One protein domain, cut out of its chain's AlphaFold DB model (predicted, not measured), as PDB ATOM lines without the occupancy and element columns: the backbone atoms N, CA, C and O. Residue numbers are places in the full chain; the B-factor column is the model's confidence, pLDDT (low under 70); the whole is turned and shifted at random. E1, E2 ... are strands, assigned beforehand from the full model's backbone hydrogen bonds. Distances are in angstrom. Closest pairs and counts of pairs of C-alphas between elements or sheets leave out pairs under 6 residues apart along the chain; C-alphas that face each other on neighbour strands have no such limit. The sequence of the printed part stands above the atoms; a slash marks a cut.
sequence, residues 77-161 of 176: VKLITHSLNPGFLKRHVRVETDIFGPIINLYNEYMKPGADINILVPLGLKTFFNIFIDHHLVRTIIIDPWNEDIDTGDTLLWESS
ATOM      1  N   VAL A  77     -26.698 -13.632  -6.857       89.94
ATOM      2  CA  VAL A  77     -27.008 -12.889  -5.636       89.94
ATOM      3  C   VAL A  77     -25.917 -13.116  -4.597       89.94
ATOM      4  O   VAL A  77     -25.366 -14.211  -4.483       89.94
ATOM      5  N   LYS A  78     -25.618 -12.089  -3.805       89.50
ATOM      6  CA  LYS A  78     -24.730 -12.190  -2.644       89.50
ATOM      7  C   LYS A  78     -25.522 -11.922  -1.373       89.50
ATOM      8  O   LYS A  78     -26.294 -10.973  -1.308       89.50
ATOM      9  N   LEU A  79     -25.317 -12.744  -0.350       90.62
ATOM     10  CA  LEU A  79     -25.830 -12.461   0.985       90.62
ATOM     11  C   LEU A  79     -24.867 -11.513   1.703       90.62
ATOM     12  O   LEU A  79     -23.672 -11.793   1.806       90.62
ATOM     13  N   ILE A  80     -25.391 -10.402   2.205       89.12
ATOM     14  CA  ILE A  80     -24.673  -9.468   3.065       89.12
ATOM     15  C   ILE A  80     -25.350  -9.453   4.429       89.12
ATOM     16  O   ILE A  80     -26.558  -9.247   4.533       89.12
ATOM     17  N   THR A  81     -24.545  -9.633   5.470       91.62
ATOM     18  CA  THR A  81     -25.002  -9.642   6.858       91.62
ATOM     19  C   THR A  81     -24.509  -8.394   7.586       91.62
ATOM     20  O   THR A  81     -23.344  -8.016   7.463       91.62
ATOM     21  N   HIS A  82     -25.396  -7.750   8.342       90.31
ATOM     22  CA  HIS A  82     -25.069  -6.673   9.272       90.31
ATOM     23  C   HIS A  82     -25.613  -7.014  10.661       90.31
ATOM     24  O   HIS A  82     -26.826  -7.081  10.856       90.31
ATOM     25  N   SER A  83     -24.720  -7.222  11.626       92.00
ATOM     26  CA  SER A  83     -25.097  -7.582  12.994       92.00
ATOM     27  C   SER A  83     -25.442  -6.350  13.821       92.00
ATOM     28  O   SER A  83     -24.689  -5.376  13.868       92.00
ATOM     29  N   LEU A  84     -26.567  -6.405  14.529       92.56
ATOM     30  CA  LEU A  84     -26.939  -5.378  15.491       92.56
ATOM     31  C   LEU A  84     -26.076  -5.480  16.745       92.56
ATOM     32  O   LEU A  84     -25.824  -6.567  17.264       92.56
ATOM     33  N   ASN A  85     -25.710  -4.328  17.299       90.00
ATOM     34  CA  ASN A  85     -25.007  -4.288  18.576       90.00
ATOM     35  C   ASN A  85     -25.823  -4.984  19.690       90.00
ATOM     36  O   ASN A  85     -27.058  -4.862  19.724       90.00
ATOM     37  N   PRO A  86     -25.161  -5.683  20.632       90.69
ATOM     38  CA  PRO A  86     -25.810  -6.213  21.826       90.69
ATOM     39  C   PRO A  86     -26.472  -5.110  22.665       90.69
ATOM     40  O   PRO A  86     -26.083  -3.942  22.627       90.69
ATOM     41  N   GLY A  87     -27.470  -5.484  23.462       90.25
ATOM     42  CA  GLY A  87     -28.238  -4.550  24.277       90.25
ATOM     43  C   GLY A  87     -29.496  -5.182  24.861       90.25
ATOM     44  O   GLY A  87     -29.661  -6.399  24.834       90.25
ATOM     45  N   PHE A  88     -30.390  -4.340  25.380       87.56
ATOM     46  CA  PHE A  88     -31.628  -4.776  26.039       87.56
ATOM     47  C   PHE A  88     -32.889  -4.423  25.246       87.56
ATOM     48  O   PHE A  88     -33.856  -5.182  25.246       87.56
ATOM     49  N   LEU A  89     -32.885  -3.271  24.571       93.00
ATOM     50  CA  LEU A  89     -34.041  -2.776  23.831       93.00
ATOM     51  C   LEU A  89     -33.985  -3.218  22.374       93.00
ATOM     52  O   LEU A  89     -32.910  -3.301  21.773       93.00
ATOM     53  N   LYS A  90     -35.168  -3.469  21.810       94.50
ATOM     54  CA  LYS A  90     -35.300  -3.644  20.368       94.50
ATOM     55  C   LYS A  90     -34.909  -2.354  19.653       94.50
ATOM     56  O   LYS A  90     -35.200  -1.267  20.149       94.50
ATOM     57  N   ARG A  91     -34.292  -2.498  18.486       94.75
ATOM     58  CA  ARG A  91     -33.910  -1.389  17.609       94.75
ATOM     59  C   ARG A  91     -34.832  -1.362  16.406       94.75
ATOM     60  O   ARG A  91     -35.188  -2.423  15.893       94.75
ATOM     61  N   HIS A  92     -35.235  -0.172  15.985       95.62
ATOM     62  CA  HIS A  92     -35.989  -0.008  14.751       95.62
ATOM     63  C   HIS A  92     -35.019  -0.087  13.579       95.62
ATOM     64  O   HIS A  92     -34.092   0.708  13.487       95.62
ATOM     65  N   VAL A  93     -35.201  -1.076  12.718       96.25
ATOM     66  CA  VAL A  93     -34.327  -1.325  11.580       96.25
ATOM     67  C   VAL A  93     -35.126  -1.119  10.310       96.25
ATOM     68  O   VAL A  93     -36.196  -1.708  10.140       96.25
ATOM     69  N   ARG A  94     -34.576  -0.320   9.401       95.31
ATOM     70  CA  ARG A  94     -35.141  -0.102   8.075       95.31
ATOM     71  C   ARG A  94     -34.067  -0.291   7.016       95.31
ATOM     72  O   ARG A  94     -32.976   0.253   7.149       95.31
ATOM     73  N   VAL A  95     -34.374  -1.060   5.979       94.00
ATOM     74  CA  VAL A  95     -33.496  -1.254   4.825       94.00
ATOM     75  C   VAL A  95     -34.232  -0.783   3.586       94.00
ATOM     76  O   VAL A  95     -35.331  -1.252   3.290       94.00
ATOM     77  N   GLU A  96     -33.608   0.141   2.872       93.19
ATOM     78  CA  GLU A  96     -34.135   0.746   1.655       93.19
ATOM     79  C   GLU A  96     -33.186   0.479   0.490       93.19
ATOM     80  O   GLU A  96     -31.970   0.422   0.678       93.19
ATOM     81  N   THR A  97     -33.726   0.340  -0.715       89.06
ATOM     82  CA  THR A  97     -32.943   0.222  -1.948       89.06
ATOM     83  C   THR A  97     -33.584   1.027  -3.066       89.06
ATOM     84  O   THR A  97     -34.802   1.192  -3.076       89.06
ATOM     85  N   ASP A  98     -32.774   1.522  -3.994       78.50
ATOM     86  CA  ASP A  98     -33.246   2.082  -5.258       78.50
ATOM     87  C   ASP A  98     -32.932   1.083  -6.372       78.50
ATOM     88  O   ASP A  98     -31.780   0.896  -6.781       78.50
ATOM     89  N   ILE A  99     -33.977   0.396  -6.816       69.88
ATOM     90  CA  ILE A  99     -33.925  -0.508  -7.956       69.88
ATOM     91  C   ILE A  99     -34.872   0.089  -8.998       69.88
ATOM     92  O   ILE A  99     -36.087   0.044  -8.828       69.88
ATOM     93  N   PHE A 100     -34.295   0.659 -10.060       64.69
ATOM     94  CA  PHE A 100     -34.999   1.286 -11.190       64.69
ATOM     95  C   PHE A 100     -35.752   2.598 -10.894       64.69
ATOM     96  O   PHE A 100     -36.697   2.939 -11.608       64.69
ATOM     97  N   GLY A 101     -35.351   3.365  -9.876       65.38
ATOM     98  CA  GLY A 101     -35.897   4.689  -9.558       65.38
ATOM     99  C   GLY A 101     -36.754   4.764  -8.285       65.38
ATOM    100  O   GLY A 101     -36.594   5.728  -7.530       65.38
ATOM    101  N   PRO A 102     -37.693   3.834  -8.001       73.56
ATOM    102  CA  PRO A 102     -38.441   3.879  -6.754       73.56
ATOM    103  C   PRO A 102     -37.599   3.365  -5.583       73.56
ATOM    104  O   PRO A 102     -36.949   2.324  -5.657       73.56
ATOM    105  N   ILE A 103     -37.707   4.060  -4.447       79.94
ATOM    106  CA  ILE A 103     -37.176   3.570  -3.176       79.94
ATOM    107  C   ILE A 103     -38.093   2.456  -2.664       79.94
ATOM    108  O   ILE A 103     -39.256   2.686  -2.323       79.94
ATOM    109  N   ILE A 104     -37.554   1.245  -2.581       84.25
ATOM    110  CA  ILE A 104     -38.234   0.064  -2.057       84.25
ATOM    111  C   ILE A 104     -37.806  -0.139  -0.603       84.25
ATOM    112  O   ILE A 104     -36.619  -0.270  -0.300       84.25
ATOM    113  N   ASN A 105     -38.784  -0.209   0.303       87.50
ATOM    114  CA  ASN A 105     -38.563  -0.618   1.689       87.50
ATOM    115  C   ASN A 105     -38.507  -2.148   1.754       87.50
ATOM    116  O   ASN A 105     -39.545  -2.806   1.784       87.50
ATOM    117  N   LEU A 106     -37.301  -2.712   1.778       87.44
ATOM    118  CA  LEU A 106     -37.092  -4.160   1.886       87.44
ATOM    119  C   LEU A 106     -37.404  -4.673   3.289       87.44
ATOM    120  O   LEU A 106     -37.831  -5.809   3.472       87.44
ATOM    121  N   TYR A 107     -37.147  -3.827   4.283       85.50
ATOM    122  CA  TYR A 107     -37.237  -4.176   5.688       85.50
ATOM    123  C   TYR A 107     -37.630  -2.945   6.499       85.50
ATOM    124  O   TYR A 107     -37.112  -1.860   6.236       85.50
ATOM    125  N   ASN A 108     -38.533  -3.088   7.469       93.81
ATOM    126  CA  ASN A 108     -38.952  -1.994   8.349       93.81
ATOM    127  C   ASN A 108     -39.615  -2.551   9.622       93.81
ATOM    128  O   ASN A 108     -40.841  -2.642   9.700       93.81
ATOM    129  N   GLU A 109     -38.821  -2.972  10.606       94.50
ATOM    130  CA  GLU A 109     -39.350  -3.570  11.837       94.50
ATOM    131  C   GLU A 109     -38.447  -3.393  13.067       94.50
ATOM    132  O   GLU A 109     -37.334  -2.879  12.994       94.50
ATOM    133  N   TYR A 110     -38.950  -3.800  14.236       95.31
ATOM    134  CA  TYR A 110     -38.201  -3.773  15.492       95.31
ATOM    135  C   TYR A 110     -37.497  -5.106  15.754       95.31
ATOM    136  O   TYR A 110     -38.130  -6.095  16.142       95.31
ATOM    137  N   MET A 111     -36.172  -5.108  15.649       94.56
ATOM    138  CA  MET A 111     -35.335  -6.291  15.832       94.56
ATOM    139  C   MET A 111     -34.781  -6.406  17.248       94.56
ATOM    140  O   MET A 111     -34.556  -5.410  17.938       94.56
ATOM    141  N   LYS A 112     -34.541  -7.645  17.692       95.50
ATOM    142  CA  LYS A 112     -33.867  -7.910  18.970       95.50
ATOM    143  C   LYS A 112     -32.400  -7.453  18.904       95.50
ATOM    144  O   LYS A 112     -31.782  -7.573  17.849       95.50
ATOM    145  N   PRO A 113     -31.831  -6.975  20.019       93.25
ATOM    146  CA  PRO A 113     -30.402  -6.683  20.087       93.25
ATOM    147  C   PRO A 113     -29.570  -7.939  19.794       93.25
ATOM    148  O   PRO A 113     -29.975  -9.044  20.161       93.25
ATOM    149  N   GLY A 114     -28.420  -7.773  19.139       92.44
ATOM    150  CA  GLY A 114     -27.563  -8.889  18.722       92.44
ATOM    151  C   GLY A 114     -28.073  -9.705  17.527       92.44
ATOM    152  O   GLY A 114     -27.446 -10.702  17.188       92.44
ATOM    153  N   ALA A 115     -29.209  -9.344  16.919       94.19
ATOM    154  CA  ALA A 115     -29.723 -10.034  15.737       94.19
ATOM    155  C   ALA A 115     -28.998  -9.601  14.454       94.19
ATOM    156  O   ALA A 115     -28.496  -8.482  14.362       94.19
ATOM    157  N   ASP A 116     -29.019 -10.472  13.449       94.19
ATOM    158  CA  ASP A 116     -28.424 -10.222  12.141       94.19
ATOM    159  C   ASP A 116     -29.461  -9.728  11.132       94.19
ATOM    160  O   ASP A 116     -30.518 -10.339  10.952       94.19
ATOM    161  N   ILE A 117     -29.127  -8.644  10.432       92.06
ATOM    162  CA  ILE A 117     -29.833  -8.179   9.241       92.06
ATOM    163  C   ILE A 117     -29.205  -8.875   8.036       92.06
ATOM    164  O   ILE A 117     -28.031  -8.664   7.740       92.06
ATOM    165  N   ASN A 118     -29.987  -9.685   7.330       92.31
ATOM    166  CA  ASN A 118     -29.545 -10.468   6.179       92.31
ATOM    167  C   ASN A 118     -30.166  -9.906   4.895       92.31
ATOM    168  O   ASN A 118     -31.386  -9.907   4.751       92.31
ATOM    169  N   ILE A 119     -29.334  -9.428   3.972       90.12
ATOM    170  CA  ILE A 119     -29.757  -8.755   2.738       90.12
ATOM    171  C   ILE A 119     -29.219  -9.539   1.541       90.12
ATOM    172  O   ILE A 119     -28.012  -9.737   1.423       90.12
ATOM    173  N   LEU A 120     -30.105  -9.969   0.643       89.00
ATOM    174  CA  LEU A 120     -29.718 -10.539  -0.648       89.00
ATOM    175  C   LEU A 120     -29.564  -9.409  -1.666       89.00
ATOM    176  O   LEU A 120     -30.531  -8.707  -1.952       89.00
ATOM    177  N   VAL A 121     -28.356  -9.240  -2.202       88.88
ATOM    178  CA  VAL A 121     -28.042  -8.203  -3.191       88.88
ATOM    179  C   VAL A 121     -27.814  -8.827  -4.575       88.88
ATOM    180  O   VAL A 121     -27.020  -9.767  -4.678       88.88
ATOM    181  N   PRO A 122     -28.484  -8.350  -5.640       88.56
ATOM    182  CA  PRO A 122     -28.222  -8.798  -7.007       88.56
ATOM    183  C   PRO A 122     -26.901  -8.202  -7.507       88.56
ATOM    184  O   PRO A 122     -26.668  -7.012  -7.324       88.56
ATOM    185  N   LEU A 123     -26.035  -9.003  -8.133       89.06
ATOM    186  CA  LEU A 123     -24.694  -8.559  -8.551       89.06
ATOM    187  C   LEU A 123     -24.644  -7.940  -9.952       89.06
ATOM    188  O   LEU A 123     -23.691  -7.233 -10.274       89.06
ATOM    189  N   GLY A 124     -25.644  -8.219 -10.785       87.69
ATOM    190  CA  GLY A 124     -25.710  -7.761 -12.173       87.69
ATOM    191  C   GLY A 124     -26.327  -6.377 -12.358       87.69
ATOM    192  O   GLY A 124     -26.334  -5.860 -13.473       87.69
ATOM    193  N   LEU A 125     -26.840  -5.771 -11.283       84.56
ATOM    194  CA  LEU A 125     -27.544  -4.496 -11.328       84.56
ATOM    195  C   LEU A 125     -26.788  -3.432 -10.534       84.56
ATOM    196  O   LEU A 125     -26.385  -3.660  -9.396       84.56
ATOM    197  N   LYS A 126     -26.631  -2.245 -11.127       83.56
ATOM    198  CA  LYS A 126     -26.105  -1.086 -10.403       83.56
ATOM    199  C   LYS A 126     -27.183  -0.554  -9.464       83.56
ATOM    200  O   LYS A 126     -28.195  -0.040  -9.930       83.56
ATOM    201  N   THR A 127     -26.979  -0.696  -8.160       85.12
ATOM    202  CA  THR A 127     -27.956  -0.317  -7.128       85.12
ATOM    203  C   THR A 127     -27.250  -0.025  -5.804       85.12
ATOM    204  O   THR A 127     -26.061  -0.306  -5.644       85.12
ATOM    205  N   PHE A 128     -27.972   0.546  -4.842       87.38
ATOM    206  CA  PHE A 128     -27.498   0.726  -3.477       87.38
ATOM    207  C   PHE A 128     -28.538   0.260  -2.456       87.38
ATOM    208  O   PHE A 128     -29.743   0.269  -2.713       87.38
ATOM    209  N   PHE A 129     -28.060  -0.122  -1.274       90.88
ATOM    210  CA  PHE A 129     -28.873  -0.487  -0.119       90.88
ATOM    211  C   PHE A 129     -28.466   0.371   1.072       90.88
ATOM    212  O   PHE A 129     -27.299   0.385   1.457       90.88
ATOM    213  N   ASN A 130     -29.428   1.052   1.679       91.75
ATOM    214  CA  ASN A 130     -29.236   1.873   2.865       91.75
ATOM    215  C   ASN A 130     -29.817   1.159   4.082       91.75
ATOM    216  O   ASN A 130     -30.990   0.791   4.088       91.75
ATOM    217  N   ILE A 131     -29.003   0.988   5.120       92.75
ATOM    218  CA  ILE A 131     -29.401   0.396   6.396       92.75
ATOM    219  C   ILE A 131     -29.531   1.513   7.423       92.75
ATOM    220  O   ILE A 131     -28.556   2.198   7.745       92.75
ATOM    221  N   PHE A 132     -30.732   1.657   7.967       93.44
ATOM    222  CA  PHE A 132     -31.053   2.590   9.030       93.44
ATOM    223  C   PHE A 132     -31.299   1.847  10.341       93.44
ATOM    224  O   PHE A 132     -32.030   0.855  10.369       93.44
ATOM    225  N   ILE A 133     -30.737   2.368  11.430       94.31
ATOM    226  CA  ILE A 133     -31.001   1.912  12.798       94.31
ATOM    227  C   ILE A 133     -31.493   3.113  13.599       94.31
ATOM    228  O   ILE A 133     -30.828   4.144  13.649       94.31
ATOM    229  N   ASP A 134     -32.673   2.988  14.199       94.12
ATOM    230  CA  ASP A 134     -33.372   4.047  14.928       94.12
ATOM    231  C   ASP A 134     -33.421   5.372  14.141       94.12
ATOM    232  O   ASP A 134     -33.193   6.446  14.689       94.12
ATOM    233  N   HIS A 135     -33.750   5.285  12.846       91.81
ATOM    234  CA  HIS A 135     -33.833   6.401  11.886       91.81
ATOM    235  C   HIS A 135     -32.496   7.034  11.462       91.81
ATOM    236  O   HIS A 135     -32.498   7.967  10.659       91.81
ATOM    237  N   HIS A 136     -31.355   6.515  11.920       93.19
ATOM    238  CA  HIS A 136     -30.034   6.969  11.486       93.19
ATOM    239  C   HIS A 136     -29.468   6.051  10.407       93.19
ATOM    240  O   HIS A 136     -29.475   4.837  10.581       93.19
ATOM    241  N   LEU A 137     -28.954   6.621   9.311       90.94
ATOM    242  CA  LEU A 137     -28.215   5.862   8.301       90.94
ATOM    243  C   LEU A 137     -26.912   5.349   8.923       90.94
ATOM    244  O   LEU A 137     -26.074   6.143   9.344       90.94
ATOM    245  N   VAL A 138     -26.759   4.029   8.987       91.38
ATOM    246  CA  VAL A 138     -25.586   3.368   9.579       91.38
ATOM    247  C   VAL A 138     -24.665   2.806   8.505       91.38
ATOM    248  O   VAL A 138     -23.453   2.769   8.703       91.38
ATOM    249  N   ARG A 139     -25.220   2.364   7.373       89.12
ATOM    250  CA  ARG A 139     -24.443   1.735   6.304       89.12
ATOM    251  C   ARG A 139     -25.096   1.923   4.945       89.12
ATOM    252  O   ARG A 139     -26.316   1.811   4.834       89.12
ATOM    253  N   THR A 140     -24.266   2.110   3.928       90.19
ATOM    254  CA  THR A 140     -24.653   2.055   2.518       90.19
ATOM    255  C   THR A 140     -23.831   0.970   1.840       90.19
ATOM    256  O   THR A 140     -22.615   0.929   1.992       90.19
ATOM    257  N   ILE A 141     -24.500   0.078   1.120       89.44
ATOM    258  CA  ILE A 141     -23.880  -0.950   0.286       89.44
ATOM    259  C   ILE A 141     -24.111  -0.528  -1.158       89.44
ATOM    260  O   ILE A 141     -25.263  -0.351  -1.546       89.44
ATOM    261  N   ILE A 142     -23.055  -0.389  -1.948       87.44
ATOM    262  CA  ILE A 142     -23.133  -0.034  -3.365       87.44
ATOM    263  C   ILE A 142     -22.743  -1.257  -4.184       87.44
ATOM    264  O   ILE A 142     -21.667  -1.832  -4.014       87.44
ATOM    265  N   ILE A 143     -23.628  -1.643  -5.096       87.31
ATOM    266  CA  ILE A 143     -23.344  -2.651  -6.106       87.31
ATOM    267  C   ILE A 143     -23.045  -1.933  -7.411       87.31
ATOM    268  O   ILE A 143     -23.887  -1.201  -7.933       87.31
ATOM    269  N   ASP A 144     -21.851  -2.170  -7.950       87.25
ATOM    270  CA  ASP A 144     -21.513  -1.791  -9.314       87.25
ATOM    271  C   ASP A 144     -21.105  -3.043 -10.111       87.25
ATOM    272  O   ASP A 144     -20.011  -3.569  -9.902       87.25
ATOM    273  N   PRO A 145     -21.951  -3.540 -11.033       87.81
ATOM    274  CA  PRO A 145     -21.641  -4.726 -11.831       87.81
ATOM    275  C   PRO A 145     -20.361  -4.589 -12.668       87.81
ATOM    276  O   PRO A 145     -19.719  -5.596 -12.992       87.81
ATOM    277  N   TRP A 146     -19.995  -3.351 -13.011       87.88
ATOM    278  CA  TRP A 146     -18.844  -3.001 -13.841       87.88
ATOM    279  C   TRP A 146     -17.533  -2.924 -13.049       87.88
ATOM    280  O   TRP A 146     -16.468  -2.754 -13.653       87.88
ATOM    281  N   ASN A 147     -17.607  -3.052 -11.720       83.75
ATOM    282  CA  ASN A 147     -16.465  -3.155 -10.823       83.75
ATOM    283  C   ASN A 147     -16.401  -4.554 -10.176       83.75
ATOM    284  O   ASN A 147     -17.398  -5.281 -10.098       83.75
ATOM    285  N   GLU A 148     -15.206  -4.981  -9.773       70.31
ATOM    286  CA  GLU A 148     -15.006  -6.276  -9.108       70.31
ATOM    287  C   GLU A 148     -15.379  -6.210  -7.624       70.31
ATOM    288  O   GLU A 148     -15.976  -7.152  -7.098       70.31
ATOM    289  N   ASP A 149     -15.112  -5.073  -6.983       69.12
ATOM    290  CA  ASP A 149     -15.370  -4.876  -5.564       69.12
ATOM    291  C   ASP A 149     -16.797  -4.387  -5.310       69.12
ATOM    292  O   ASP A 149     -17.275  -3.417  -5.903       69.12
ATOM    293  N   ILE A 150     -17.471  -5.057  -4.376       67.44
ATOM    294  CA  ILE A 150     -18.700  -4.541  -3.777       67.44
ATOM    295  C   ILE A 150     -18.274  -3.584  -2.680       67.44
ATOM    296  O   ILE A 150     -17.677  -4.016  -1.691       67.44
ATOM    297  N   ASP A 151     -18.602  -2.306  -2.841       69.44
ATOM    298  CA  ASP A 151     -18.375  -1.333  -1.786       69.44
ATOM    299  C   ASP A 151     -19.426  -1.543  -0.698       69.44
ATOM    300  O   ASP A 151     -20.588  -1.144  -0.798       69.44
ATOM    301  N   THR A 152     -19.022  -2.260   0.342       61.81
ATOM    302  CA  THR A 152     -19.859  -2.520   1.505       61.81
ATOM    303  C   THR A 152     -19.826  -1.378   2.524       61.81
ATOM    304  O   THR A 152     -20.407  -1.525   3.599       61.81
ATOM    305  N   GLY A 153     -19.143  -0.265   2.230       57.12
ATOM    306  CA  GLY A 153     -18.979   0.862   3.148       57.12
ATOM    307  C   GLY A 153     -18.119   0.546   4.377       57.12
ATOM    308  O   GLY A 153     -17.994   1.383   5.268       57.12
ATOM    309  N   ASP A 154     -17.514  -0.648   4.442       49.06
ATOM    310  CA  ASP A 154     -16.601  -1.042   5.526       49.06
ATOM    311  C   ASP A 154     -15.199  -0.435   5.319       49.06
ATOM    312  O   ASP A 154     -14.399  -0.348   6.254       49.06
ATOM    313  N   THR A 155     -14.917   0.039   4.102       38.47
ATOM    314  CA  THR A 155     -13.723   0.815   3.770       38.47
ATOM    315  C   THR A 155     -14.124   2.283   3.705       38.47
ATOM    316  O   THR A 155     -14.738   2.723   2.739       38.47
ATOM    317  N   LEU A 156     -13.778   3.060   4.734       35.06
ATOM    318  CA  LEU A 156     -13.826   4.525   4.684       35.06
ATOM    319  C   LEU A 156     -12.797   5.034   3.657       35.06
ATOM    320  O   LEU A 156     -11.735   5.535   4.025       35.06
ATOM    321  N   LEU A 157     -13.099   4.909   2.366       33.34
ATOM    322  CA  LEU A 157     -12.477   5.724   1.333       33.34
ATOM    323  C   LEU A 157     -13.285   7.016   1.260       33.34
ATOM    324  O   LEU A 157     -14.329   7.116   0.632       33.34
ATOM    325  N   TRP A 158     -12.784   8.023   1.962       34.94
ATOM    326  CA  TRP A 158     -13.256   9.409   1.966       34.94
ATOM    327  C   TRP A 158     -13.096  10.116   0.604       34.94
ATOM    328  O   TRP A 158     -13.327  11.319   0.504       34.94
ATOM    329  N   GLU A 159     -12.745   9.395  -0.457       33.34
ATOM    330  CA  GLU A 159     -12.697   9.910  -1.817       33.34
ATOM    331  C   GLU A 159     -13.825   9.296  -2.638       33.34
ATOM    332  O   GLU A 159     -13.877   8.092  -2.847       33.34
ATOM    333  N   SER A 160     -14.697  10.177  -3.132       32.81
ATOM    334  CA  SER A 160     -15.833   9.938  -4.028       32.81
ATOM    335  C   SER A 160     -17.166   9.553  -3.372       32.81
ATOM    336  O   SER A 160     -17.730   8.485  -3.574       32.81
ATOM    337  N   SER A 161     -17.759  10.521  -2.663       31.98
ATOM    338  CA  SER A 161     -19.209  10.565  -2.451       31.98
ATOM    339  C   SER A 161     -19.962  10.343  -3.782       31.98
ATOM    340  O   SER A 161     -19.828  11.173  -4.683       31.98
TER     341      SER A 161
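AT A GLANCE: This is residues 77 to 161 of the 176 residues of the protein "PASTA domain-containing protein" of Deltaproteobacteria bacterium (UniProt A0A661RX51). A small sandwich, only partly face to face: the ribbon E1 E4 covers part of a twisted sheet, E3 E2 E5 E6, and residues 155 to 161 stick out. The printed part has 85 residues, with six named strands, E1 to E6, no named helix, both sheets antiparallel: all strand. It is compact, radius of gyration of the C-alphas 13.3 A, spanning 42 by 27 by 22 A.

HOW THE PARTS SIT: E1, residues 77 to 83, neighbours E4, residues 116 to 122; N 78 and O 121 are 2.8 A apart. E2, residues 91 to 98, and E3, residues 103 to 111, form a hairpin; N 93 to O 109, 2.8 A. E5, residues 127 to 133, neighbours E2; N 130 to O 96, 2.8 A. E5 and E6, residues 136 to 143, form a hairpin; N 129 to O 141, 2.8 A. The sheets' facing parts are 10.3 A centre to centre.

IN THESE COORDINATES: E1 begins at C-alpha 77 (-27.008, -12.889, -5.636); E6 ends at C-alpha 143 (-23.344, -2.651, -6.106). E2 measures 23.1 A, E3 21.5 A.

THE WHOLE: The farthest C-alphas, Phe 88 and Trp 146, are 41.9 A apart. The printed part has no cut. Residues 99 to 101 and 149 to 161 have pLDDT under 70.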